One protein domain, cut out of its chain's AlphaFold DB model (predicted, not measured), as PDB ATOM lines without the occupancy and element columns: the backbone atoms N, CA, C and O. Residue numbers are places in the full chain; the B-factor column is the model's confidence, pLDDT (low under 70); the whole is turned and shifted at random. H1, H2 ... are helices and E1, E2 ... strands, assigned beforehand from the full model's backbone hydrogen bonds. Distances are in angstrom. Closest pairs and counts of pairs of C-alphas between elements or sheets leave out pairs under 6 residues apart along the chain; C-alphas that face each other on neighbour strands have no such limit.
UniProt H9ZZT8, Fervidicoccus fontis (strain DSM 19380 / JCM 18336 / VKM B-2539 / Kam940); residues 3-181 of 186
ATOM      1  N   TYR A   3     227.773 109.585 100.686       92.06
ATOM      2  CA  TYR A   3     227.249 108.507  99.845       92.06
ATOM      3  C   TYR A   3     228.346 107.953  98.941       92.06
ATOM      4  O   TYR A   3     229.203 108.697  98.474       92.06
ATOM      5  N   ILE A   4     228.304 106.643  98.713       95.88
ATOM      6  CA  ILE A   4     229.259 105.917  97.864       95.88
ATOM      7  C   ILE A   4     228.505 105.039  96.870       95.88
ATOM      8  O   ILE A   4     227.318 104.736  97.065       95.88
ATOM      9  N   ARG A   5     229.183 104.599  95.809       97.00
ATOM     10  CA  ARG A   5     228.610 103.634  94.868       97.00
ATOM     11  C   ARG A   5     228.614 102.228  95.474       97.00
ATOM     12  O   ARG A   5     229.547 101.818  96.156       97.00
ATOM     13  N   VAL A   6     227.583 101.438  95.184       96.44
ATOM     14  CA  VAL A   6     227.557 100.004  95.511       96.44
ATOM     15  C   VAL A   6     228.758  99.315  94.856       96.44
ATOM     16  O   VAL A   6     228.925  99.391  93.637       96.44
ATOM     17  N   GLY A   7     229.568  98.628  95.664       95.50
ATOM     18  CA  GLY A   7     230.815  97.988  95.228       95.50
ATOM     19  C   GLY A   7     232.079  98.805  95.520       95.50
ATOM     20  O   GLY A   7     233.177  98.269  95.416       95.50
ATOM     21  N   GLU A   8     231.946 100.074  95.902       97.38
ATOM     22  CA  GLU A   8     233.081 100.933  96.234       97.38
ATOM     23  C   GLU A   8     233.656 100.601  97.618       97.38
ATOM     24  O   GLU A   8     232.918 100.421  98.589       97.38
ATOM     25  N   LYS A   9     234.988 100.530  97.713       97.19
ATOM     26  CA  LYS A   9     235.693 100.328  98.985       97.19
ATOM     27  C   LYS A   9     235.568 101.559  99.876       97.19
ATOM     28  O   LYS A   9     235.645 102.688  99.405       97.19
ATOM     29  N   PHE A  10     235.487 101.347 101.184       96.81
ATOM     30  CA  PHE A  10     235.494 102.424 102.176       96.81
ATOM     31  C   PHE A  10     236.224 101.978 103.445       96.81
ATOM     32  O   PHE A  10     236.355 100.778 103.688       96.81
ATOM     33  N   LYS A  11     236.730 102.923 104.250       96.94
ATOM     34  CA  LYS A  11     237.397 102.572 105.512       96.94
ATOM     35  C   LYS A  11     236.378 102.299 106.605       96.94
ATOM     36  O   LYS A  11     235.592 103.187 106.942       96.94
ATOM     37  N   PHE A  12     236.431 101.112 107.197       96.81
ATOM     38  CA  PHE A  12     235.555 100.775 108.309       96.81
ATOM     39  C   PHE A  12     236.138  99.706 109.227       96.81
ATOM     40  O   PHE A  12     236.702  98.710 108.781       96.81
ATOM     41  N   LYS A  13     235.911  99.885 110.528       94.81
ATOM     42  CA  LYS A  13     236.141  98.867 111.550       94.81
ATOM     43  C   LYS A  13     235.084  98.991 112.636       94.81
ATOM     44  O   LYS A  13     234.934 100.040 113.252       94.81
ATOM     45  N   CYS A  14     234.350  97.915 112.921       91.44
ATOM     46  CA  CYS A  14     233.420  97.924 114.049       91.44
ATOM     47  C   CYS A  14     234.202  97.997 115.370       91.44
ATOM     48  O   CYS A  14     234.825  97.020 115.785       91.44
ATOM     49  N   THR A  15     234.112  99.131 116.064       91.88
ATOM     50  CA  THR A  15     234.788  99.385 117.349       91.88
ATOM     51  C   THR A  15     234.008  98.868 118.563       91.88
ATOM     52  O   THR A  15     234.427  99.060 119.698       91.88
ATOM     53  N   ARG A  16     232.860  98.207 118.342       90.75
ATOM     54  CA  ARG A  16     231.925  97.744 119.393       90.75
ATOM     55  C   ARG A  16     231.490  98.861 120.359       90.75
ATOM     56  O   ARG A  16     231.155  98.606 121.511       90.75
ATOM     57  N   CYS A  17     231.402 100.085 119.846       91.25
ATOM     58  CA  CYS A  17     231.063 101.312 120.574       91.25
ATOM     59  C   CYS A  17     229.610 101.429 121.061       91.25
ATOM     60  O   CYS A  17     229.234 102.487 121.541       91.25
ATOM     61  N   THR A  18     228.789 100.397 120.853       92.06
ATOM     62  CA  THR A  18     227.347 100.337 121.155       92.06
ATOM     63  C   THR A  18     226.455 101.388 120.498       92.06
ATOM     64  O   THR A  18     225.249 101.251 120.617       92.06
ATOM     65  N   LEU A  19     226.951 102.351 119.717       90.94
ATOM     66  CA  LEU A  19     226.095 103.392 119.124       90.94
ATOM     67  C   LEU A  19     224.891 102.833 118.337       90.94
ATOM     68  O   LEU A  19     223.786 103.344 118.455       90.94
ATOM     69  N   CYS A  20     225.079 101.752 117.573       89.62
ATOM     70  CA  CYS A  20     224.018 101.153 116.754       89.62
ATOM     71  C   CYS A  20     223.122 100.132 117.482       89.62
ATOM     72  O   CYS A  20     222.156  99.651 116.893       89.62
ATOM     73  N   CYS A  21     223.452  99.744 118.718       91.88
ATOM     74  CA  CYS A  21     222.725  98.709 119.469       91.88
ATOM     75  C   CYS A  21     222.506  99.039 120.954       91.88
ATOM     76  O   CYS A  21     221.958  98.224 121.689       91.88
ATOM     77  N   GLY A  22     222.967 100.194 121.411       89.50
ATOM     78  CA  GLY A  22     222.922 100.667 122.790       89.50
ATOM     79  C   GLY A  22     221.820 101.693 123.027       89.50
ATOM     80  O   GLY A  22     221.629 102.107 124.162       89.50
ATOM     81  N   THR A  23     221.093 102.090 121.986       83.50
ATOM     82  CA  THR A  23     219.933 102.977 122.079       83.50
ATOM     83  C   THR A  23     218.827 102.496 121.142       83.50
ATOM     84  O   THR A  23     219.091 101.889 120.102       83.50
ATOM     85  N   GLY A  24     217.579 102.748 121.539       74.50
ATOM     86  CA  GLY A  24     216.398 102.526 120.709       74.50
ATOM     87  C   GLY A  24     215.991 103.797 119.940       74.50
ATOM     88  O   GLY A  24     216.421 104.888 120.315       74.50
ATOM     89  N   PRO A  25     215.130 103.690 118.908       68.44
ATOM     90  CA  PRO A  25     214.542 102.459 118.375       68.44
ATOM     91  C   PRO A  25     215.585 101.575 117.676       68.44
ATOM     92  O   PRO A  25     216.431 102.057 116.927       68.44
ATOM     93  N   ASN A  26     215.527 100.266 117.940       84.62
ATOM     94  CA  ASN A  26     216.487  99.314 117.385       84.62
ATOM     95  C   ASN A  26     216.182  98.990 115.911       84.62
ATOM     96  O   ASN A  26     215.147  99.351 115.351       84.62
ATOM     97  N   VAL A  27     217.115  98.281 115.280       93.19
ATOM     98  CA  VAL A  27     217.129  97.985 113.843       93.19
ATOM     99  C   VAL A  27     215.830  97.330 113.361       93.19
ATOM    100  O   VAL A  27     215.367  96.345 113.936       93.19
ATOM    101  N   SER A  28     215.275  97.846 112.259       95.44
ATOM    102  CA  SER A  28     214.166  97.203 111.554       95.44
ATOM    103  C   SER A  28     214.635  96.038 110.691       95.44
ATOM    104  O   SER A  28     215.631  96.158 109.977       95.44
ATOM    105  N   ILE A  29     213.899  94.935 110.721       97.56
ATOM    106  CA  ILE A  29     214.272  93.661 110.098       97.56
ATOM    107  C   ILE A  29     213.210  93.203 109.095       97.56
ATOM    108  O   ILE A  29     212.080  93.697 109.110       97.56
ATOM    109  N   THR A  30     213.578  92.287 108.200       98.38
ATOM    110  CA  THR A  30     212.640  91.705 107.229       98.38
ATOM    111  C   THR A  30     211.960  90.448 107.783       98.38
ATOM    112  O   THR A  30     212.424  89.846 108.751       98.38
ATOM    113  N   VAL A  31     210.886  89.985 107.141       98.56
ATOM    114  CA  VAL A  31     210.273  88.675 107.437       98.56
ATOM    115  C   VAL A  31     211.244  87.511 107.196       98.56
ATOM    116  O   VAL A  31     211.170  86.486 107.869       98.56
ATOM    117  N   PHE A  32     212.226  87.682 106.308       98.50
ATOM    118  CA  PHE A  32     213.303  86.708 106.123       98.50
ATOM    119  C   PHE A  32     214.283  86.708 107.300       98.50
ATOM    120  O   PHE A  32     214.706  85.638 107.738       98.50
ATOM    121  N   ASP A  33     214.635  87.885 107.833       98.25
ATOM    122  CA  ASP A  33     215.428  87.984 109.061       98.25
ATOM    123  C   ASP A  33     214.690  87.317 110.229       98.25
ATOM    124  O   ASP A  33     215.310  86.560 110.966       98.25
ATOM    125  N   VAL A  34     213.370  87.515 110.358       98.19
ATOM    126  CA  VAL A  34     212.545  86.821 111.366       98.19
ATOM    127  C   VAL A  34     212.712  85.302 111.265       98.19
ATOM    128  O   VAL A  34     212.960  84.644 112.274       98.19
ATOM    129  N   ILE A  35     212.652  84.729 110.061       98.06
ATOM    130  CA  ILE A  35     212.813  83.278 109.871       98.06
ATOM    131  C   ILE A  35     214.245  82.822 110.176       98.06
ATOM    132  O   ILE A  35     214.433  81.853 110.910       98.06
ATOM    133  N   ARG A  36     215.267  83.524 109.675       97.31
ATOM    134  CA  ARG A  36     216.672  83.180 109.959       97.31
ATOM    135  C   ARG A  36     216.984  83.228 111.453       97.31
ATOM    136  O   ARG A  36     217.597  82.313 111.998       97.31
ATOM    137  N   MET A  37     216.568  84.302 112.117       96.94
ATOM    138  CA  MET A  37     216.858  84.531 113.531       96.94
ATOM    139  C   MET A  37     216.071  83.573 114.429       96.94
ATOM    140  O   MET A  37     216.628  83.070 115.401       96.94
ATOM    141  N   SER A  38     214.811  83.281 114.094       96.88
ATOM    142  CA  SER A  38     213.988  82.321 114.840       96.88
ATOM    143  C   SER A  38     214.536  80.895 114.759       96.88
ATOM    144  O   SER A  38     214.650  80.245 115.795       96.88
ATOM    145  N   LYS A  39     215.001  80.457 113.576       94.75
ATOM    146  CA  LYS A  39     215.701  79.172 113.398       94.75
ATOM    147  C   LYS A  39     216.913  79.053 114.324       94.75
ATOM    148  O   LYS A  39     217.106  78.017 114.947       94.75
ATOM    149  N   TYR A  40     217.729  80.103 114.426       92.06
ATOM    150  CA  TYR A  40     218.922  80.072 115.275       92.06
ATOM    151  C   TYR A  40     218.599  80.064 116.774       92.06
ATOM    152  O   TYR A  40     219.290  79.421 117.559       92.06
ATOM    153  N   LEU A  41     217.568  80.804 117.172       94.81
ATOM    154  CA  LEU A  41     217.129  80.878 118.564       94.81
ATOM    155  C   LEU A  41     216.252  79.690 118.978       94.81
ATOM    156  O   LEU A  41     215.801  79.670 120.118       94.81
ATOM    157  N   ASP A  42     216.023  78.739 118.070       95.38
ATOM    158  CA  ASP A  42     215.174  77.563 118.262       95.38
ATOM    159  C   ASP A  42     213.763  77.924 118.758       95.38
ATOM    160  O   ASP A  42     213.223  77.368 119.713       95.38
ATOM    161  N   VAL A  43     213.162  78.928 118.114       96.88
ATOM    162  CA  VAL A  43     211.796  79.383 118.400       96.88
ATOM    163  C   VAL A  43     210.976  79.448 117.119       96.88
ATOM    164  O   VAL A  43     211.499  79.658 116.027       96.88
ATOM    165  N   ASN A  44     209.656  79.322 117.241       97.31
ATOM    166  CA  ASN A  44     208.764  79.545 116.108       97.31
ATOM    167  C   ASN A  44     208.820  81.027 115.649       97.31
ATOM    168  O   ASN A  44     208.875  81.910 116.508       97.31
ATOM    169  N   PRO A  45     208.740  81.347 114.340       98.06
ATOM    170  CA  PRO A  45     208.783  82.733 113.847       98.06
ATOM    171  C   PRO A  45     207.751  83.686 114.471       98.06
ATOM    172  O   PRO A  45     208.062  84.843 114.752       98.06
ATOM    173  N   ILE A  46     206.536  83.209 114.751       97.62
ATOM    174  CA  ILE A  46     205.486  84.009 115.394       97.62
ATOM    175  C   ILE A  46     205.811  84.246 116.873       97.62
ATOM    176  O   ILE A  46     205.570  85.332 117.403       97.62
ATOM    177  N   GLN A  47     206.407  83.262 117.553       97.38
ATOM    178  CA  GLN A  47     206.927  83.452 118.911       97.38
ATOM    179  C   GLN A  47     208.114  84.420 118.920       97.38
ATOM    180  O   GLN A  47     208.171  85.296 119.782       97.38
ATOM    181  N   PHE A  48     209.015  84.325 117.939       97.62
ATOM    182  CA  PHE A  48     210.122  85.264 117.775       97.62
ATOM    183  C   PHE A  48     209.612  86.701 117.657       97.62
ATOM    184  O   PHE A  48     210.099  87.583 118.365       97.62
ATOM    185  N   LEU A  49     208.593  86.922 116.819       97.00
ATOM    186  CA  LEU A  49     207.968  88.230 116.642       97.00
ATOM    187  C   LEU A  49     207.459  88.787 117.984       97.00
ATOM    188  O   LEU A  49     207.724  89.940 118.315       97.00
ATOM    189  N   LYS A  50     206.805  87.955 118.800       95.88
ATOM    190  CA  LYS A  50     206.263  88.352 120.113       95.88
ATOM    191  C   LYS A  50     207.339  88.650 121.163       95.88
ATOM    192  O   LYS A  50     207.159  89.546 121.984       95.88
ATOM    193  N   ILE A  51     208.425  87.880 121.177       95.19
ATOM    194  CA  ILE A  51     209.438  87.945 122.243       95.19
ATOM    195  C   ILE A  51     210.494  89.011 121.937       95.19
ATOM    196  O   ILE A  51     210.850  89.796 122.816       95.19
ATOM    197  N   PHE A  52     210.977  89.058 120.692       96.06
ATOM    198  CA  PHE A  52     212.191  89.789 120.316       96.06
ATOM    199  C   PHE A  52     211.945  91.016 119.439       96.06
ATOM    200  O   PHE A  52     212.908  91.694 119.070       96.06
ATOM    201  N   THR A  53     210.696  91.323 119.083       96.50
ATOM    202  CA  THR A  53     210.388  92.444 118.185       96.50
ATOM    203  C   THR A  53     209.266  93.330 118.713       96.50
ATOM    204  O   THR A  53     208.474  92.925 119.559       96.50
ATOM    205  N   ASN A  54     209.215  94.551 118.191       95.50
ATOM    206  CA  ASN A  54     208.059  95.427 118.218       95.50
ATOM    207  C   ASN A  54     207.547  95.552 116.779       95.50
ATOM    208  O   ASN A  54     208.312  95.909 115.879       95.50
ATOM    209  N   VAL A  55     206.261  95.278 116.566       97.06
ATOM    210  CA  VAL A  55     205.598  95.531 115.282       97.06
ATOM    211  C   VAL A  55     204.917  96.888 115.363       97.06
ATOM    212  O   VAL A  55     204.067  97.111 116.219       97.06
ATOM    213  N   ILE A  56     205.316  97.797 114.482       96.38
ATOM    214  CA  ILE A  56     204.785  99.156 114.395       96.38
ATOM    215  C   ILE A  56     203.967  99.241 113.112       96.38
ATOM    216  O   ILE A  56     204.496  98.965 112.037       96.38
ATOM    217  N   ILE A  57     202.699  99.630 113.209       97.44
ATOM    218  CA  ILE A  57     201.884  99.938 112.031       97.44
ATOM    219  C   ILE A  57     202.084 101.420 111.712       97.44
ATOM    220  O   ILE A  57     201.642 102.283 112.469       97.44
ATOM    221  N   ALA A  58     202.809 101.707 110.633       94.69
ATOM    222  CA  ALA A  58     203.004 103.061 110.125       94.69
ATOM    223  C   ALA A  58     202.060 103.268 108.936       94.69
ATOM    224  O   ALA A  58     202.195 102.594 107.913       94.69
ATOM    225  N   ASP A  59     201.079 104.156 109.103       94.81
ATOM    226  CA  ASP A  59     199.881 104.254 108.262       94.81
ATOM    227  C   ASP A  59     199.135 102.912 108.193       94.81
ATOM    228  O   ASP A  59     198.401 102.558 109.112       94.81
ATOM    229  N   LEU A  60     199.361 102.132 107.137       97.00
ATOM    230  CA  LEU A  60     198.791 100.796 106.944       97.00
ATOM    231  C   LEU A  60     199.873  99.738 106.712       97.00
ATOM    232  O   LEU A  60     199.568  98.615 106.336       97.00
ATOM    233  N   ILE A  61     201.146 100.083 106.901       97.69
ATOM    234  CA  ILE A  61     202.267  99.196 106.616       97.69
ATOM    235  C   ILE A  61     202.892  98.714 107.927       97.69
ATOM    236  O   ILE A  61     203.371  99.532 108.719       97.69
ATOM    237  N   PRO A  62     202.959  97.393 108.160       98.06
ATOM    238  CA  PRO A  62     203.629  96.854 109.328       98.06
ATOM    239  C   PRO A  62     205.154  96.897 109.147       98.06
ATOM    240  O   PRO A  62     205.711  96.442 108.144       98.06
ATOM    241  N   VAL A  63     205.847  97.419 110.157       97.56
ATOM    242  CA  VAL A  63     207.307  97.473 110.253       97.56
ATOM    243  C   VAL A  63     207.749  96.678 111.473       97.56
ATOM    244  O   VAL A  63     207.328  96.953 112.594       97.56
ATOM    245  N   ILE A  64     208.632  95.703 111.258       97.81
ATOM    246  CA  ILE A  64     209.212  94.894 112.331       97.81
ATOM    247  C   ILE A  64     210.504  95.567 112.793       97.81
ATOM    248  O   ILE A  64     211.438  95.722 112.003       97.81
ATOM    249  N   ALA A  65     210.576  95.945 114.065       96.25
ATOM    250  CA  ALA A  65     211.781  96.460 114.706       96.25
ATOM    251  C   ALA A  65     212.235  95.522 115.821       96.25
ATOM    252  O   ALA A  65     211.406  94.973 116.539       96.25
ATOM    253  N   LEU A  66     213.544  95.338 115.997       95.75
ATOM    254  CA  LEU A  66     214.039  94.596 117.153       95.75
ATOM    255  C   LEU A  66     213.605  95.279 118.456       95.75
ATOM    256  O   LEU A  66     213.553  96.506 118.565       95.75
ATOM    257  N   LYS A  67     213.286  94.469 119.457       93.69
ATOM    258  CA  LYS A  67     212.918  94.951 120.781       93.69
ATOM    259  C   LYS A  67     214.170  95.386 121.545       93.69
ATOM    260  O   LYS A  67     215.261  94.838 121.356       93.69
ATOM    261  N   GLY A  68     214.005  96.422 122.363       93.25
ATOM    262  CA  GLY A  68     215.012  96.829 123.330       93.25
ATOM    263  C   GLY A  68     214.775  96.192 124.698       93.25
ATOM    264  O   GLY A  68     213.633  95.899 125.049       93.25
ATOM    265  N   ASP A  69     215.847  96.035 125.466       91.62
ATOM    266  CA  ASP A  69     215.797  95.730 126.889       91.62
ATOM    267  C   ASP A  69     215.183  96.902 127.680       91.62
ATOM    268  O   ASP A  69     214.771  97.922 127.120       91.62
ATOM    269  N   ILE A  70     215.133  96.784 129.009       88.94
ATOM    270  CA  ILE A  70     214.523  97.810 129.872       88.94
ATOM    271  C   ILE A  70     215.220  99.181 129.784       88.94
ATOM    272  O   ILE A  70     214.619 100.198 130.117       88.94
ATOM    273  N   ALA A  71     216.477  99.212 129.329       89.81
ATOM    274  CA  ALA A  71     217.262 100.422 129.111       89.81
ATOM    275  C   ALA A  71     217.212 100.895 127.643       89.81
ATOM    276  O   ALA A  71     217.924 101.824 127.267       89.81
ATOM    277  N   GLY A  72     216.396 100.256 126.799       90.50
ATOM    278  CA  GLY A  72     216.245 100.571 125.381       90.50
ATOM    279  C   GLY A  72     217.365 100.035 124.486       90.50
ATOM    280  O   GLY A  72     217.348 100.290 123.282       90.50
ATOM    281  N   ARG A  73     218.321  99.274 125.024       94.25
ATOM    282  CA  ARG A  73     219.425  98.680 124.254       94.25
ATOM    283  C   ARG A  73     218.918  97.456 123.512       94.25
ATOM    284  O   ARG A  73     218.009  96.796 123.987       94.25
ATOM    285  N   CYS A  74     219.502  97.097 122.378       94.94
ATOM    286  CA  CYS A  74     219.141  95.870 121.670       94.94
ATOM    287  C   CYS A  74     219.179  94.658 122.618       94.94
ATOM    288  O   CYS A  74     220.184  94.438 123.292       94.94
ATOM    289  N   GLU A  75     218.127  93.834 122.615       92.94
ATOM    290  CA  GLU A  75     218.004  92.625 123.456       92.94
ATOM    291  C   GLU A  75     219.219  91.673 123.334       92.94
ATOM    292  O   GLU A  75     219.619  90.961 124.266       92.94
ATOM    293  N   PHE A  76     219.868  91.690 122.168       94.69
ATOM    294  CA  PHE A  76     221.034  90.866 121.868       94.69
ATOM    295  C   PHE A  76     222.379  91.504 122.241       94.69
ATOM    296  O   PHE A  76     223.418  90.888 121.994       94.69
ATOM    297  N   LEU A  77     222.401  92.708 122.817       95.06
ATOM    298  CA  LEU A  77     223.610  93.299 123.382       95.06
ATOM    299  C   LEU A  77     223.975  92.567 124.682       95.06
ATOM    300  O   LEU A  77     223.153  92.397 125.582       95.06
ATOM    301  N   GLY A  78     225.212  92.088 124.761       94.56
ATOM    302  CA  GLY A  78     225.795  91.441 125.930       94.56
ATOM    303  C   GLY A  78     227.041  92.177 126.412       94.56
ATOM    304  O   GLY A  78     227.666  92.922 125.654       94.56
ATOM    305  N   PHE A  79     227.394  91.935 127.671       94.69
ATOM    306  CA  PHE A  79     228.589  92.452 128.330       94.69
ATOM    307  C   PHE A  79     229.310  91.270 128.970       94.69
ATOM    308  O   PHE A  79     228.664  90.448 129.622       94.69
ATOM    309  N   ASP A  80     230.608  91.130 128.720       93.88
ATOM    310  CA  ASP A  80     231.412  90.125 129.413       93.88
ATOM    311  C   ASP A  80     231.758  90.577 130.844       93.88
ATOM    312  O   ASP A  80     231.385  91.668 131.281       93.88
ATOM    313  N   SER A  81     232.480  89.735 131.588       93.25
ATOM    314  CA  SER A  81     232.861  90.009 132.982       93.25
ATOM    315  C   SER A  81     233.733  91.256 133.161       93.25
ATOM    316  O   SER A  81     233.811  91.779 134.266       93.25
ATOM    317  N   ASN A  82     234.375  91.735 132.092       92.75
ATOM    318  CA  ASN A  82     235.227  92.924 132.096       92.75
ATOM    319  C   ASN A  82     234.493  94.159 131.540       92.75
ATOM    320  O   ASN A  82     235.114  95.194 131.304       92.75
ATOM    321  N   GLY A  83     233.183  94.052 131.289       88.00
ATOM    322  CA  GLY A  83     232.357  95.125 130.743       88.00
ATOM    323  C   GLY A  83     232.501  95.325 129.232       88.00
ATOM    324  O   GLY A  83     231.939  96.276 128.687       88.00
ATOM    325  N   LYS A  84     233.211  94.441 128.518       91.12
ATOM    326  CA  LYS A  84     233.348  94.542 127.063       91.12
ATOM    327  C   LYS A  84     232.073  94.063 126.383       91.12
ATOM    328  O   LYS A  84     231.507  93.019 126.704       91.12
ATOM    329  N   THR A  85     231.640  94.828 125.393       94.31
ATOM    330  CA  THR A  85     230.388  94.595 124.679       94.31
ATOM    331  C   THR A  85     230.537  93.509 123.613       94.31
ATOM    332  O   THR A  85     231.568  93.375 122.936       94.31
ATOM    333  N   PHE A  86     229.479  92.727 123.423       93.38
ATOM    334  CA  PHE A  86     229.365  91.749 122.345       93.38
ATOM    335  C   PHE A  86     227.910  91.586 121.899       93.38
ATOM    336  O   PHE A  86     226.980  91.995 122.585       93.38
ATOM    337  N   CYS A  87     227.696  90.989 120.727       93.38
ATOM    338  CA  CYS A  87     226.359  90.603 120.280       93.38
ATOM    339  C   CYS A  87     226.162  89.110 120.542       93.38
ATOM    340  O   CYS A  87     226.907  88.295 119.993       93.38
ATOM    341  N   LYS A  88     225.145  88.750 121.330       93.50
ATOM    342  CA  LYS A  88     224.796  87.360 121.681       93.50
ATOM    343  C   LYS A  88     224.516  86.491 120.446       93.50
ATOM    344  O   LYS A  88     224.698  85.282 120.485       93.50
ATOM    345  N   ILE A  89     224.131  87.119 119.333       93.25
ATOM    346  CA  ILE A  89     223.805  86.464 118.060       93.25
ATOM    347  C   ILE A  89     224.711  86.927 116.911       93.25
ATOM    348  O   ILE A  89     224.269  86.994 115.771       93.25
ATOM    349  N   TYR A  90     225.974  87.292 117.171       91.25
ATOM    350  CA  TYR A  90     226.826  87.997 116.193       91.25
ATOM    351  C   TYR A  90     226.857  87.379 114.776       91.25
ATOM    352  O   TYR A  90     226.843  88.118 113.789       91.25
ATOM    353  N   LYS A  91     226.865  86.045 114.661       90.25
ATOM    354  CA  LYS A  91     226.838  85.333 113.369       90.25
ATOM    355  C   LYS A  91     225.475  85.403 112.658       90.25
ATOM    356  O   LYS A  91     225.415  85.403 111.437       90.25
ATOM    357  N   TYR A  92     224.392  85.559 113.411       92.12
ATOM    358  CA  TYR A  92     222.998  85.503 112.951       92.12
ATOM    359  C   TYR A  92     222.308  86.868 113.017       92.12
ATOM    360  O   TYR A  92     221.086  86.968 113.040       92.12
ATOM    361  N   ARG A  93     223.102  87.943 113.076       95.19
ATOM    362  CA  ARG A  93     222.600  89.317 113.024       95.19
ATOM    363  C   ARG A  93     221.787  89.530 111.742       95.19
ATOM    364  O   ARG A  93     222.209  89.022 110.700       95.19
ATOM    365  N   PRO A  94     220.714  90.338 111.787       96.56
ATOM    366  CA  PRO A  94     219.939  90.660 110.596       96.56
ATOM    367  C   PRO A  94     220.808  91.375 109.562       96.56
ATOM    368  O   PRO A  94     221.820  92.000 109.910       96.56
ATOM    369  N   LEU A  95     220.408  91.326 108.290       97.50
ATOM    370  CA  LEU A  95     221.248  91.821 107.193       97.50
ATOM    371  C   LEU A  95     221.636  93.296 107.368       97.50
ATOM    372  O   LEU A  95     222.797  93.650 107.162       97.50
ATOM    373  N   LYS A  96     220.732  94.150 107.865       96.31
ATOM    374  CA  LYS A  96     221.054  95.561 108.163       96.31
ATOM    375  C   LYS A  96     222.165  95.724 109.204       96.31
ATOM    376  O   LYS A  96     223.042  96.565 109.031       96.31
ATOM    377  N   CYS A  97     222.191  94.893 110.247       95.75
ATOM    378  CA  CYS A  97     223.268  94.905 111.245       95.75
ATOM    379  C   CYS A  97     224.608  94.412 110.679       95.75
ATOM    380  O   CYS A  97     225.662  94.767 111.207       95.75
ATOM    381  N   ARG A  98     224.584  93.566 109.642       95.62
ATOM    382  CA  ARG A  98     225.793  93.105 108.942       95.62
ATOM    383  C   ARG A  98     226.316  94.138 107.945       95.62
ATOM    384  O   ARG A  98     227.518  94.189 107.722       95.62
ATOM    385  N   LEU A  99     225.421  94.946 107.378       95.88
ATOM    386  CA  LEU A  99     225.746  96.023 106.442       95.88
ATOM    387  C   LEU A  99     226.218  97.306 107.129       95.88
ATOM    388  O   LEU A  99     226.909  98.098 106.497       95.88
ATOM    389  N   TYR A 100     225.863  97.530 108.395       94.94
ATOM    390  CA  TYR A 100     226.235  98.743 109.124       94.94
ATOM    391  C   TYR A 100     227.751  99.034 109.020       94.94
ATOM    392  O   TYR A 100     228.545  98.136 109.315       94.94
ATOM    393  N   PRO A 101     228.164 100.247 108.593       95.31
ATOM    394  CA  PRO A 101     227.430 101.518 108.617       95.31
ATOM    395  C   PRO A 101     226.702 101.869 107.306       95.31
ATOM    396  O   PRO A 101     226.267 103.004 107.128       95.31
ATOM    397  N   VAL A 102     226.564 100.922 106.378       96.38
ATOM    398  CA  VAL A 102     225.869 101.125 105.103       96.38
ATOM    399  C   VAL A 102     224.354 101.198 105.312       96.38
ATOM    400  O   VAL A 102     223.743 100.294 105.885       96.38
ATOM    401  N   LYS A 103     223.731 102.258 104.789       95.25
ATOM    402  CA  LYS A 103     222.284 102.509 104.795       95.25
ATOM    403  C   LYS A 103     221.749 102.499 103.357       95.25
ATOM    404  O   LYS A 103     222.251 103.208 102.484       95.25
ATOM    405  N   LEU A 104     220.717 101.689 103.106       94.56
ATOM    406  CA  LEU A 104     220.048 101.625 101.801       94.56
ATOM    407  C   LEU A 104     219.331 102.951 101.508       94.56
ATOM    408  O   LEU A 104     218.591 103.443 102.354       94.56
ATOM    409  N   ILE A 105     219.508 103.478 100.293       94.81
ATOM    410  CA  ILE A 105     218.729 104.623  99.784       94.81
ATOM    411  C   ILE A 105     217.387 104.129  99.244       94.81
ATOM    412  O   ILE A 105     216.325 104.625  99.604       94.81
ATOM    413  N   SER A 106     217.441 103.120  98.377       94.38
ATOM    414  CA  SER A 106     216.285 102.395  97.860       94.38
ATOM    415  C   SER A 106     216.734 101.006  97.397       94.38
ATOM    416  O   SER A 106     217.918 100.830  97.092       94.38
ATOM    417  N   PRO A 107     215.827 100.019  97.283       93.69
ATOM    418  CA  PRO A 107     216.187  98.676  96.819       93.69
ATOM    419  C   PRO A 107     216.830  98.622  95.425       93.69
ATOM    420  O   PRO A 107     217.565  97.689  95.120       93.69
ATOM    421  N   LYS A 108     216.570  99.625  94.577       93.06
ATOM    422  CA  LYS A 108     217.089  99.704  93.200       93.06
ATOM    423  C   LYS A 108     218.257 100.678  93.043       93.06
ATOM    424  O   LYS A 108     218.786 100.820  91.943       93.06
ATOM    425  N   SER A 109     218.650 101.367  94.114       93.81
ATOM    426  CA  SER A 109     219.738 102.338  94.069       93.81
ATOM    427  C   SER A 109     221.087 101.647  93.872       93.81
ATOM    428  O   SER A 109     221.401 100.646  94.521       93.81
ATOM    429  N   ASN A 110     221.916 102.237  93.013       95.06
ATOM    430  CA  ASN A 110     223.334 101.910  92.866       95.06
ATOM    431  C   ASN A 110     224.238 102.741  93.795       95.06
ATOM    432  O   ASN A 110     225.458 102.610  93.721       95.06
ATOM    433  N   HIS A 111     223.649 103.569  94.657       96.50
ATOM    434  CA  HIS A 111     224.329 104.330  95.699       96.50
ATOM    435  C   HIS A 111     223.751 103.998  97.074       96.50
ATOM    436  O   HIS A 111     222.568 103.661  97.208       96.50
ATOM    437  N   VAL A 112     224.584 104.140  98.096       97.12
ATOM    438  CA  VAL A 112     224.221 103.947  99.501       97.12
ATOM    439  C   VAL A 112     224.647 105.144 100.330       97.12
ATOM    440  O   VAL A 112     225.608 105.825  99.977       97.12
ATOM    441  N   TYR A 113     223.978 105.366 101.457       97.00
ATOM    442  CA  TYR A 113     224.487 106.274 102.477       97.00
ATOM    443  C   TYR A 113     225.439 105.537 103.416       97.00
ATOM    444  O   TYR A 113     225.246 104.358 103.716       97.00
ATOM    445  N   LEU A 114     226.437 106.255 103.917       96.44
ATOM    446  CA  LEU A 114     227.250 105.821 105.045       96.44
ATOM    447  C   LEU A 114     226.813 106.583 106.292       96.44
ATOM    448  O   LEU A 114     226.619 107.800 106.251       96.44
ATOM    449  N   ASP A 115     226.649 105.859 107.395       94.31
ATOM    450  CA  ASP A 115     226.333 106.456 108.685       94.31
ATOM    451  C   ASP A 115     227.545 107.196 109.257       94.31
ATOM    452  O   ASP A 115     228.429 106.583 109.853       94.31
ATOM    453  N   THR A 116     227.594 108.513 109.053       94.25
ATOM    454  CA  THR A 116     228.721 109.358 109.479       94.25
ATOM    455  C   THR A 116     228.852 109.480 110.988       94.25
ATOM    456  O   THR A 116     229.924 109.837 111.461       94.25
ATOM    457  N   ASP A 117     227.803 109.137 111.734       92.88
ATOM    458  CA  ASP A 117     227.840 109.129 113.195       92.88
ATOM    459  C   ASP A 117     228.537 107.874 113.738       92.88
ATOM    460  O   ASP A 117     228.897 107.821 114.911       92.88
ATOM    461  N   CYS A 118     228.764 106.854 112.898       94.12
ATOM    462  CA  CYS A 118     229.459 105.644 113.308       94.12
ATOM    463  C   CYS A 118     230.937 105.939 113.629       94.12
ATOM    464  O   CYS A 118     231.706 106.211 112.708       94.12
ATOM    465  N   PRO A 119     231.405 105.728 114.877       94.62
ATOM    466  CA  PRO A 119     232.806 105.958 115.239       94.62
ATOM    467  C   PRO A 119     233.785 105.018 114.529       94.62
ATOM    468  O   PRO A 119     234.985 105.252 114.534       94.62
ATOM    469  N   GLY A 120     233.283 103.910 113.975       95.25
ATOM    470  CA  GLY A 120     234.078 102.959 113.206       95.25
ATOM    471  C   GLY A 120     234.294 103.364 111.749       95.25
ATOM    472  O   GLY A 120     235.121 102.758 111.066       95.25
ATOM    473  N   LEU A 121     233.535 104.343 111.247       95.94
ATOM    474  CA  LEU A 121     233.673 104.845 109.888       95.94
ATOM    475  C   LEU A 121     234.852 105.823 109.837       95.94
ATOM    476  O   LEU A 121     234.865 106.812 110.560       95.94
ATOM    477  N   TYR A 122     235.841 105.538 108.988       94.69
ATOM    478  CA  TYR A 122     237.092 106.309 108.896       94.69
ATOM    479  C   TYR A 122     237.881 106.450 110.216       94.69
ATOM    480  O   TYR A 122     238.664 107.390 110.348       94.69
ATOM    481  N   ALA A 123     237.722 105.518 111.165       94.69
ATOM    482  CA  ALA A 123     238.573 105.465 112.355       94.69
ATOM    483  C   ALA A 123     240.060 105.343 111.969       94.69
ATOM    484  O   ALA A 123     240.391 104.800 110.911       94.69
ATOM    485  N   GLU A 124     240.959 105.829 112.826       94.12
ATOM    486  CA  GLU A 124     242.404 105.842 112.555       94.12
ATOM    487  C   GLU A 124     242.964 104.434 112.295       94.12
ATOM    488  O   GLU A 124     243.774 104.240 111.391       94.12
ATOM    489  N   ASP A 125     242.458 103.438 113.023       94.69
ATOM    490  CA  ASP A 125     242.825 102.025 112.913       94.69
ATOM    491  C   ASP A 125     241.904 101.216 111.976       94.69
ATOM    492  O   ASP A 125     241.929  99.979 111.999       94.69
ATOM    493  N   ALA A 126     241.060 101.891 111.182       95.31
ATOM    494  CA  ALA A 126     240.190 101.256 110.200       95.31
ATOM    495  C   ALA A 126     240.894 101.042 108.855       95.31
ATOM    496  O   ALA A 126     241.564 101.921 108.308       95.31
ATOM    497  N   GLU A 127     240.639  99.880 108.267       96.25
ATOM    498  CA  GLU A 127     241.150  99.497 106.954       96.25
ATOM    499  C   GLU A 127     240.086  99.700 105.875       96.25
ATOM    500  O   GLU A 127     238.886  99.747 106.158       96.25
ATOM    501  N   PHE A 128     240.526  99.812 104.619       97.12
ATOM    502  CA  PHE A 128     239.614  99.756 103.482       97.12
ATOM    503  C   PHE A 128     239.040  98.349 103.351       97.12
ATOM    504  O   PHE A 128     239.779  97.401 103.093       97.12
ATOM    505  N   ILE A 129     237.722  98.233 103.471       96.25
ATOM    506  CA  ILE A 129     237.006  96.976 103.282       96.25
ATOM    507  C   ILE A 129     236.350  96.927 101.904       96.25
ATOM    508  O   ILE A 129     235.943  97.954 101.352       96.25
ATOM    509  N   ASP A 130     236.235  95.718 101.355       97.06
ATOM    510  CA  ASP A 130     235.369  95.460 100.210       97.06
ATOM    511  C   ASP A 130     233.905  95.679 100.596       97.06
ATOM    512  O   ASP A 130     233.449  95.286 101.675       97.06
ATOM    513  N   PHE A 131     233.149  96.304  99.697       97.00
ATOM    514  CA  PHE A 131     231.720  96.466  99.891       97.00
ATOM    515  C   PHE A 131     231.035  95.087  99.869       97.00
ATOM    516  O   PHE A 131     231.221  94.340  98.905       97.00
ATOM    517  N   PRO A 132     230.195  94.737 100.861       95.62
ATOM    518  CA  PRO A 132     229.525  93.437 100.921       95.62
ATOM    519  C   PRO A 132     228.350  93.366  99.927       95.62
ATOM    520  O   PRO A 132     227.179  93.389 100.315       95.62
ATOM    521  N   VAL A 133     228.659  93.298  98.626       96.69
ATOM    522  CA  VAL A 133     227.688  93.394  97.518       96.69
ATOM    523  C   VAL A 133     226.578  92.351  97.635       96.69
ATOM    524  O   VAL A 133     225.415  92.692  97.427       96.69
ATOM    525  N   ASP A 134     226.901  91.110  97.994       95.94
ATOM    526  CA  ASP A 134     225.912  90.029  98.055       95.94
ATOM    527  C   ASP A 134     224.920  90.225  99.201       95.94
ATOM    528  O   ASP A 134     223.708  90.139  98.998       95.94
ATOM    529  N   ILE A 135     225.416  90.596 100.385       96.31
ATOM    530  CA  ILE A 135     224.574  90.930 101.543       96.31
ATOM    531  C   ILE A 135     223.707  92.154 101.229       96.31
ATOM    532  O   ILE A 135     222.525  92.180 101.573       96.31
ATOM    533  N   TYR A 136     224.262  93.153 100.535       97.12
ATOM    534  CA  TYR A 136     223.521  94.346 100.129       97.12
ATOM    535  C   TYR A 136     222.391  94.008  99.156       97.12
ATOM    536  O   TYR A 136     221.240  94.362  99.413       97.12
ATOM    537  N   LYS A 137     222.701  93.294  98.067       96.62
ATOM    538  CA  LYS A 137     221.715  92.869  97.066       96.62
ATOM    539  C   LYS A 137     220.634  92.006  97.699       96.62
ATOM    540  O   LYS A 137     219.458  92.179  97.388       96.62
ATOM    541  N   ARG A 138     221.018  91.122  98.622       97.38
ATOM    542  CA  ARG A 138     220.078  90.296  99.370       97.38
ATOM    543  C   ARG A 138     219.140  91.144 100.223       97.38
ATOM    544  O   ARG A 138     217.930  90.992 100.110       97.38
ATOM    545  N   ASN A 139     219.676  92.057 101.028       97.56
ATOM    546  CA  ASN A 139     218.868  92.942 101.863       97.56
ATOM    547  C   ASN A 139     217.930  93.824 101.022       97.56
ATOM    548  O   ASN A 139     216.766  93.986 101.368       97.56
ATOM    549  N   ALA A 140     218.413  94.359  99.897       97.94
ATOM    550  CA  ALA A 140     217.602  95.136  98.964       97.94
ATOM    551  C   ALA A 140     216.442  94.308  98.386       97.94
ATOM    552  O   ALA A 140     215.298  94.759  98.420       97.94
ATOM    553  N   TYR A 141     216.726  93.083  97.931       98.00
ATOM    554  CA  TYR A 141     215.711  92.151  97.445       98.00
ATOM    555  C   TYR A 141     214.658  91.838  98.515       98.00
ATOM    556  O   TYR A 141     213.467  91.928  98.238       98.00
ATOM    557  N   GLU A 142     215.076  91.498  99.736       98.31
ATOM    558  CA  GLU A 142     214.147  91.128 100.810       98.31
ATOM    559  C   GLU A 142     213.237  92.284 101.216       98.31
ATOM    560  O   GLU A 142     212.043  92.079 101.428       98.31
ATOM    561  N   VAL A 143     213.789  93.499 101.279       98.00
ATOM    562  CA  VAL A 143     213.020  94.719 101.536       98.00
ATOM    563  C   VAL A 143     211.991  94.948 100.427       98.00
ATOM    564  O   VAL A 143     210.813  95.134 100.723       98.00
ATOM    565  N   GLU A 144     212.402  94.911  99.155       98.19
ATOM    566  CA  GLU A 144     211.482  95.101  98.027       98.19
ATOM    567  C   GLU A 144     210.387  94.026  98.000       98.19
ATOM    568  O   GLU A 144     209.209  94.349  97.844       98.19
ATOM    569  N   TRP A 145     210.771  92.761  98.165       98.31
ATOM    570  CA  TRP A 145     209.855  91.625  98.146       98.31
ATOM    571  C   TRP A 145     208.812  91.730  99.257       98.31
ATOM    572  O   TRP A 145     207.617  91.628  98.980       98.31
ATOM    573  N   GLN A 146     209.247  92.000 100.493       98.31
ATOM    574  CA  GLN A 146     208.349  92.110 101.642       98.31
ATOM    575  C   GLN A 146     207.314  93.206 101.423       98.31
ATOM    576  O   GLN A 146     206.125  92.960 101.592       98.31
ATOM    577  N   TYR A 147     207.745  94.412 101.046       97.88
ATOM    578  CA  TYR A 147     206.806  95.522 100.902       97.88
ATOM    579  C   TYR A 147     205.857  95.336  99.720       97.88
ATOM    580  O   TYR A 147     204.693  95.707  99.831       97.88
ATOM    581  N   LYS A 148     206.294  94.696  98.626       98.38
ATOM    582  CA  LYS A 148     205.386  94.304  97.536       98.38
ATOM    583  C   LYS A 148     204.322  93.314  98.007       98.38
ATOM    584  O   LYS A 148     203.154  93.495  97.683       98.38
ATOM    585  N   LYS A 149     204.710  92.301  98.789       98.56
ATOM    586  CA  LYS A 149     203.777  91.293  99.311       98.56
ATOM    587  C   LYS A 149     202.821  91.835 100.359       98.56
ATOM    588  O   LYS A 149     201.634  91.534 100.306       98.56
ATOM    589  N   LEU A 150     203.305  92.686 101.258       98.50
ATOM    590  CA  LEU A 150     202.438  93.397 102.193       98.50
ATOM    591  C   LEU A 150     201.468  94.319 101.452       98.50
ATOM    592  O   LEU A 150     200.293  94.344 101.791       98.50
ATOM    593  N   TYR A 151     201.926  95.026 100.416       98.50
ATOM    594  CA  TYR A 151     201.046  95.880  99.625       98.50
ATOM    595  C   TYR A 151     199.924  95.076  98.955       98.50
ATOM    596  O   TYR A 151     198.760  95.446  99.055       98.50
ATOM    597  N   GLU A 152     200.271  93.957  98.313       98.56
ATOM    598  CA  GLU A 152     199.313  93.038  97.693       98.56
ATOM    599  C   GLU A 152     198.253  92.570  98.706       98.56
ATOM    600  O   GLU A 152     197.061  92.792  98.496       98.56
ATOM    601  N   LYS A 153     198.681  92.039  99.857       98.62
ATOM    602  CA  LYS A 153     197.767  91.549 100.899       98.62
ATOM    603  C   LYS A 153     196.884  92.655 101.496       98.62
ATOM    604  O   LYS A 153     195.706  92.436 101.753       98.62
ATOM    605  N   ILE A 154     197.427  93.847 101.725       98.56
ATOM    606  CA  ILE A 154     196.713  94.907 102.453       98.56
ATOM    607  C   ILE A 154     195.792  95.692 101.521       98.56
ATOM    608  O   ILE A 154     194.610  95.854 101.812       98.56
ATOM    609  N   PHE A 155     196.307  96.166 100.388       98.38
ATOM    610  CA  PHE A 155     195.571  97.090  99.524       98.38
ATOM    611  C   PHE A 155     194.782  96.391  98.421       98.38
ATOM    612  O   PHE A 155     193.733  96.900  98.037       98.38
ATOM    613  N   ASN A 156     195.249  95.239  97.927       98.25
ATOM    614  CA  ASN A 156     194.533  94.515  96.873       98.25
ATOM    615  C   ASN A 156     193.579  93.469  97.460       98.25
ATOM    616  O   ASN A 156     192.449  93.356  96.998       98.25
ATOM    617  N   GLU A 157     194.013  92.715  98.477       98.38
ATOM    618  CA  GLU A 157     193.179  91.685  99.123       98.38
ATOM    619  C   GLU A 157     192.356  92.221 100.312       98.38
ATOM    620  O   GLU A 157     191.452  91.535 100.787       98.38
ATOM    621  N   GLY A 158     192.638  93.436 100.799       98.06
ATOM    622  CA  GLY A 158     191.879  94.077 101.879       98.06
ATOM    623  C   GLY A 158     192.163  93.527 103.281       98.06
ATOM    624  O   GLY A 158     191.315  93.651 104.168       98.06
ATOM    625  N   LYS A 159     193.322  92.893 103.504       98.44
ATOM    626  CA  LYS A 159     193.686  92.343 104.818       98.44
ATOM    627  C   LYS A 159     194.085  93.440 105.798       98.44
ATOM    628  O   LYS A 159     194.769  94.401 105.448       98.44
ATOM    629  N   GLU A 160     193.712  93.246 107.060       98.38
ATOM    630  CA  GLU A 160     194.226  94.061 108.162       98.38
ATOM    631  C   GLU A 160     195.770  93.929 108.230       98.38
ATOM    632  O   GLU A 160     196.285  92.817 108.066       98.38
ATOM    633  N   PRO A 161     196.525  95.032 108.425       98.56
ATOM    634  CA  PRO A 161     197.987  95.042 108.337       98.56
ATOM    635  C   PRO A 161     198.732  94.005 109.183       98.56
ATOM    636  O   PRO A 161     199.683  93.390 108.692       98.56
ATOM    637  N   LEU A 162     198.341  93.798 110.443       98.25
ATOM    638  CA  LEU A 162     198.991  92.807 111.297       98.25
ATOM    639  C   LEU A 162     198.701  91.384 110.807       98.25
ATOM    640  O   LEU A 162     199.629  90.584 110.700       98.25
ATOM    641  N   ASN A 163     197.455  91.081 110.440       98.44
ATOM    642  CA  ASN A 163     197.089  89.786 109.861       98.44
ATOM    643  C   ASN A 163     197.853  89.508 108.558       98.44
ATOM    644  O   ASN A 163     198.383  88.413 108.383       98.44
ATOM    645  N   ALA A 164     197.992  90.510 107.683       98.62
ATOM    646  CA  ALA A 164     198.782  90.397 106.458       98.62
ATOM    647  C   ALA A 164     200.260  90.072 106.738       98.62
ATOM    648  O   ALA A 164     200.860  89.271 106.019       98.62
ATOM    649  N   LEU A 165     200.850  90.668 107.783       98.69
ATOM    650  CA  LEU A 165     202.218  90.358 108.201       98.69
ATOM    651  C   LEU A 165     202.350  88.926 108.727       98.69
ATOM    652  O   LEU A 165     203.290  88.230 108.346       98.69
ATOM    653  N   LEU A 166     201.450  88.509 109.622       98.56
ATOM    654  CA  LEU A 166     201.487  87.178 110.232       98.56
ATOM    655  C   LEU A 166     201.357  86.091 109.162       98.56
ATOM    656  O   LEU A 166     202.184  85.183 109.117       98.56
ATOM    657  N   GLU A 167     200.406  86.252 108.244       98.44
ATOM    658  CA  GLU A 167     200.211  85.334 107.124       98.44
ATOM    659  C   GLU A 167     201.443  85.279 106.209       98.44
ATOM    660  O   GLU A 167     201.897  84.198 105.846       98.44
ATOM    661  N   LEU A 168     202.051  86.430 105.888       98.56
ATOM    662  CA  LEU A 168     203.270  86.474 105.075       98.56
ATOM    663  C   LEU A 168     204.447  85.735 105.738       98.56
ATOM    664  O   LEU A 168     205.245  85.097 105.049       98.56
ATOM    665  N   ILE A 169     204.575  85.832 107.065       98.56
ATOM    666  CA  ILE A 169     205.601  85.105 107.825       98.56
ATOM    667  C   ILE A 169     205.330  83.599 107.784       98.56
ATOM    668  O   ILE A 169     206.268  82.833 107.573       98.56
ATOM    669  N   GLU A 170     204.082  83.172 107.971       98.19
ATOM    670  CA  GLU A 170     203.695  81.758 107.937       98.19
ATOM    671  C   GLU A 170     203.927  81.136 106.555       98.19
ATOM    672  O   GLU A 170     204.580  80.096 106.458       98.19
ATOM    673  N   GLU A 171     203.491  81.803 105.482       97.75
ATOM    674  CA  GLU A 171     203.723  81.375 104.096       97.75
ATOM    675  C   GLU A 171     205.216  81.177 103.809       97.75
ATOM    676  O   GLU A 171     205.640  80.130 103.308       97.75
ATOM    677  N   LEU A 172     206.031  82.175 104.161       98.06
ATOM    678  CA  LEU A 172     207.467  82.137 103.916       98.06
ATOM    679  C   LEU A 172     208.172  81.098 104.803       98.06
ATOM    680  O   LEU A 172     209.149  80.483 104.373       98.06
ATOM    681  N   TYR A 173     207.687  80.875 106.027       97.81
ATOM    682  CA  TYR A 173     208.217  79.854 106.926       97.81
ATOM    683  C   TYR A 173     207.928  78.436 106.425       97.81
ATOM    684  O   TYR A 173     208.831  77.596 106.415       97.81
ATOM    685  N   GLU A 174     206.712  78.169 105.949       96.94
ATOM    686  CA  GLU A 174     206.380  76.873 105.353       96.94
ATOM    687  C   GLU A 174     207.146  76.644 104.046       96.94
ATOM    688  O   GLU A 174     207.670  75.551 103.820       96.94
ATOM    689  N   GLU A 175     207.320  77.673 103.210       95.94
ATOM    690  CA  GLU A 175     208.207  77.575 102.047       95.94
ATOM    691  C   GLU A 175     209.643  77.216 102.460       95.94
ATOM    692  O   GLU A 175     210.258  76.323 101.868       95.94
ATOM    693  N   ALA A 176     210.174  77.893 103.479       95.50
ATOM    694  CA  ALA A 176     211.526  77.675 103.973       95.50
ATOM    695  C   ALA A 176     211.732  76.246 104.498       95.50
ATOM    696  O   ALA A 176     212.737  75.616 104.160       95.50
ATOM    697  N   LYS A 177     210.771  75.712 105.262       93.94
ATOM    698  CA  LYS A 177     210.791  74.322 105.750       93.94
ATOM    699  C   LYS A 177     210.783  73.308 104.611       93.94
ATOM    700  O   LYS A 177     211.517  72.328 104.668       93.94
ATOM    701  N   ASN A 178     209.979  73.555 103.580       94.00
ATOM    702  CA  ASN A 178     209.791  72.605 102.486       94.00
ATOM    703  C   ASN A 178     210.942  72.617 101.474       94.00
ATOM    704  O   ASN A 178     211.297  71.573 100.932       94.00
ATOM    705  N   LYS A 179     211.513  73.791 101.190       94.50
ATOM    706  CA  LYS A 179     212.498  73.959 100.108       94.50
ATOM    707  C   LYS A 179     213.939  74.100 100.588       94.50
ATOM    708  O   LYS A 179     214.836  74.060  99.753       94.50
ATOM    709  N   ASN A 180     214.161  74.310 101.889       90.88
ATOM    710  CA  ASN A 180     215.464  74.615 102.490       90.88
ATOM    711  C   ASN A 180     216.318  75.585 101.637       90.88
ATOM    712  O   ASN A 180     217.414  75.237 101.187       90.88
ATOM    713  N   PRO A 181     215.794  76.783 101.329       93.62
ATOM    714  CA  PRO A 181     216.429  77.676 100.375       93.62
ATOM    715  C   PRO A 181     217.756  78.226 100.911       93.62
ATOM    716  O   PRO A 181     217.906  78.481 102.106       93.62
TER     717      PRO A 181
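AT A GLANCE: This is residues 3 to 181 of the 186 residues of a protein of Fervidicoccus fontis (strain DSM 19380 / JCM 18336 / VKM B-2539 / Kam940) (UniProt H9ZZT8). The long helix H4 runs along the length of the domain between two parts. At its last residues H5 folds back from it as a V, and H1, H2 and the hairpin of E3 and E4 pack on H5; H3 lies near the middle of the domain and packs on residues 135 to 139 of H4, and toward the other end lie three small separate sheets, E1 - E8 - E7, E2 - E9 and E5 - E6, and much loop. The printed part has 179 residues, with named elements in the order E1 E2 H1 H2 E3 E4 E5 E6 H3 E7 E8 E9 H4 H5, a mixed class of helices and strands. The sheets, E1 - E8 - E7, E2 - E9, E3 - E4 and E5 - E6, are antiparallel. The whole is compact, with a radius of gyration of the C-alphas of 17.1 A and spans of 53 by 41 by 34 A.

IN THESE COORDINATES: E1, residues 3 to 5, begins at C-alpha 3 (227.249, 108.507, 99.845), and E2 is residues 10 to 12. H1 is residues 31 to 40, 14.5 A long, and H2 is residues 45 to 52. E3, residues 53 to 58, is 15.2 A long and E4, residues 61 to 66, 16.5 A. E5 is residues 77 to 79, E6 85 to 87, H3 95 to 99, E7 102 to 104, E8 111 to 114 and E9 127 to 129. H4, residues 133 to 156, is 33.2 A long from C-alpha 133 (227.688, 93.394, 97.518). H5, residues 161 to 179, is 26.9 A long, ending at C-alpha 179 (212.498, 73.959, 100.108).

HOW THE PARTS SIT: E8 is the inner strand between E1, with N 4 and O 112 at 3.1 A, and E7, with N 103 and O 113 at 2.8 A; E7 and E8 form a hairpin. H4 only grazes this sheet, with residues 136 to 143. E2 pairs with E9, N 129 and O 10 at 2.9 A. The hairpin E3 and E4 has N 54 and O 65 at 2.8 A, the hairpin E5 and E6 N 78 and O 86 at 2.8 A. H3 touches residues 135 to 139 of H4, closest C-alphas Leu 95 and Asn 139, 5.9 A. Helix packing is mostly crossed, at large angles. H4 and H5 touch at a steep tilt of 52 degrees, opposite ways, closest C-alphas Lys 153 and Ala 164, 5.8 A. H1 touches H5 at a steep tilt of 55 degrees, the same way, closest C-alphas Val 31 and Ile 169, 5.9 A. H2 touches H1, about perpendicular at 82 degrees, closest C-alphas Ser 38 and Pro 45, 5.3 A. In H1, H2, H3, H4 and H5 every O i to N i+4 pair is within hydrogen-bond range.

THE WHOLE: The C-alphas farthest apart, of Asn 82 and Asn 156, are 53.8 A apart. The printed part has no cut. The links E2 to H1 and E8 to E9 are long. Mean pLDDT of the printed part is 95.3; residue 25 is under 70.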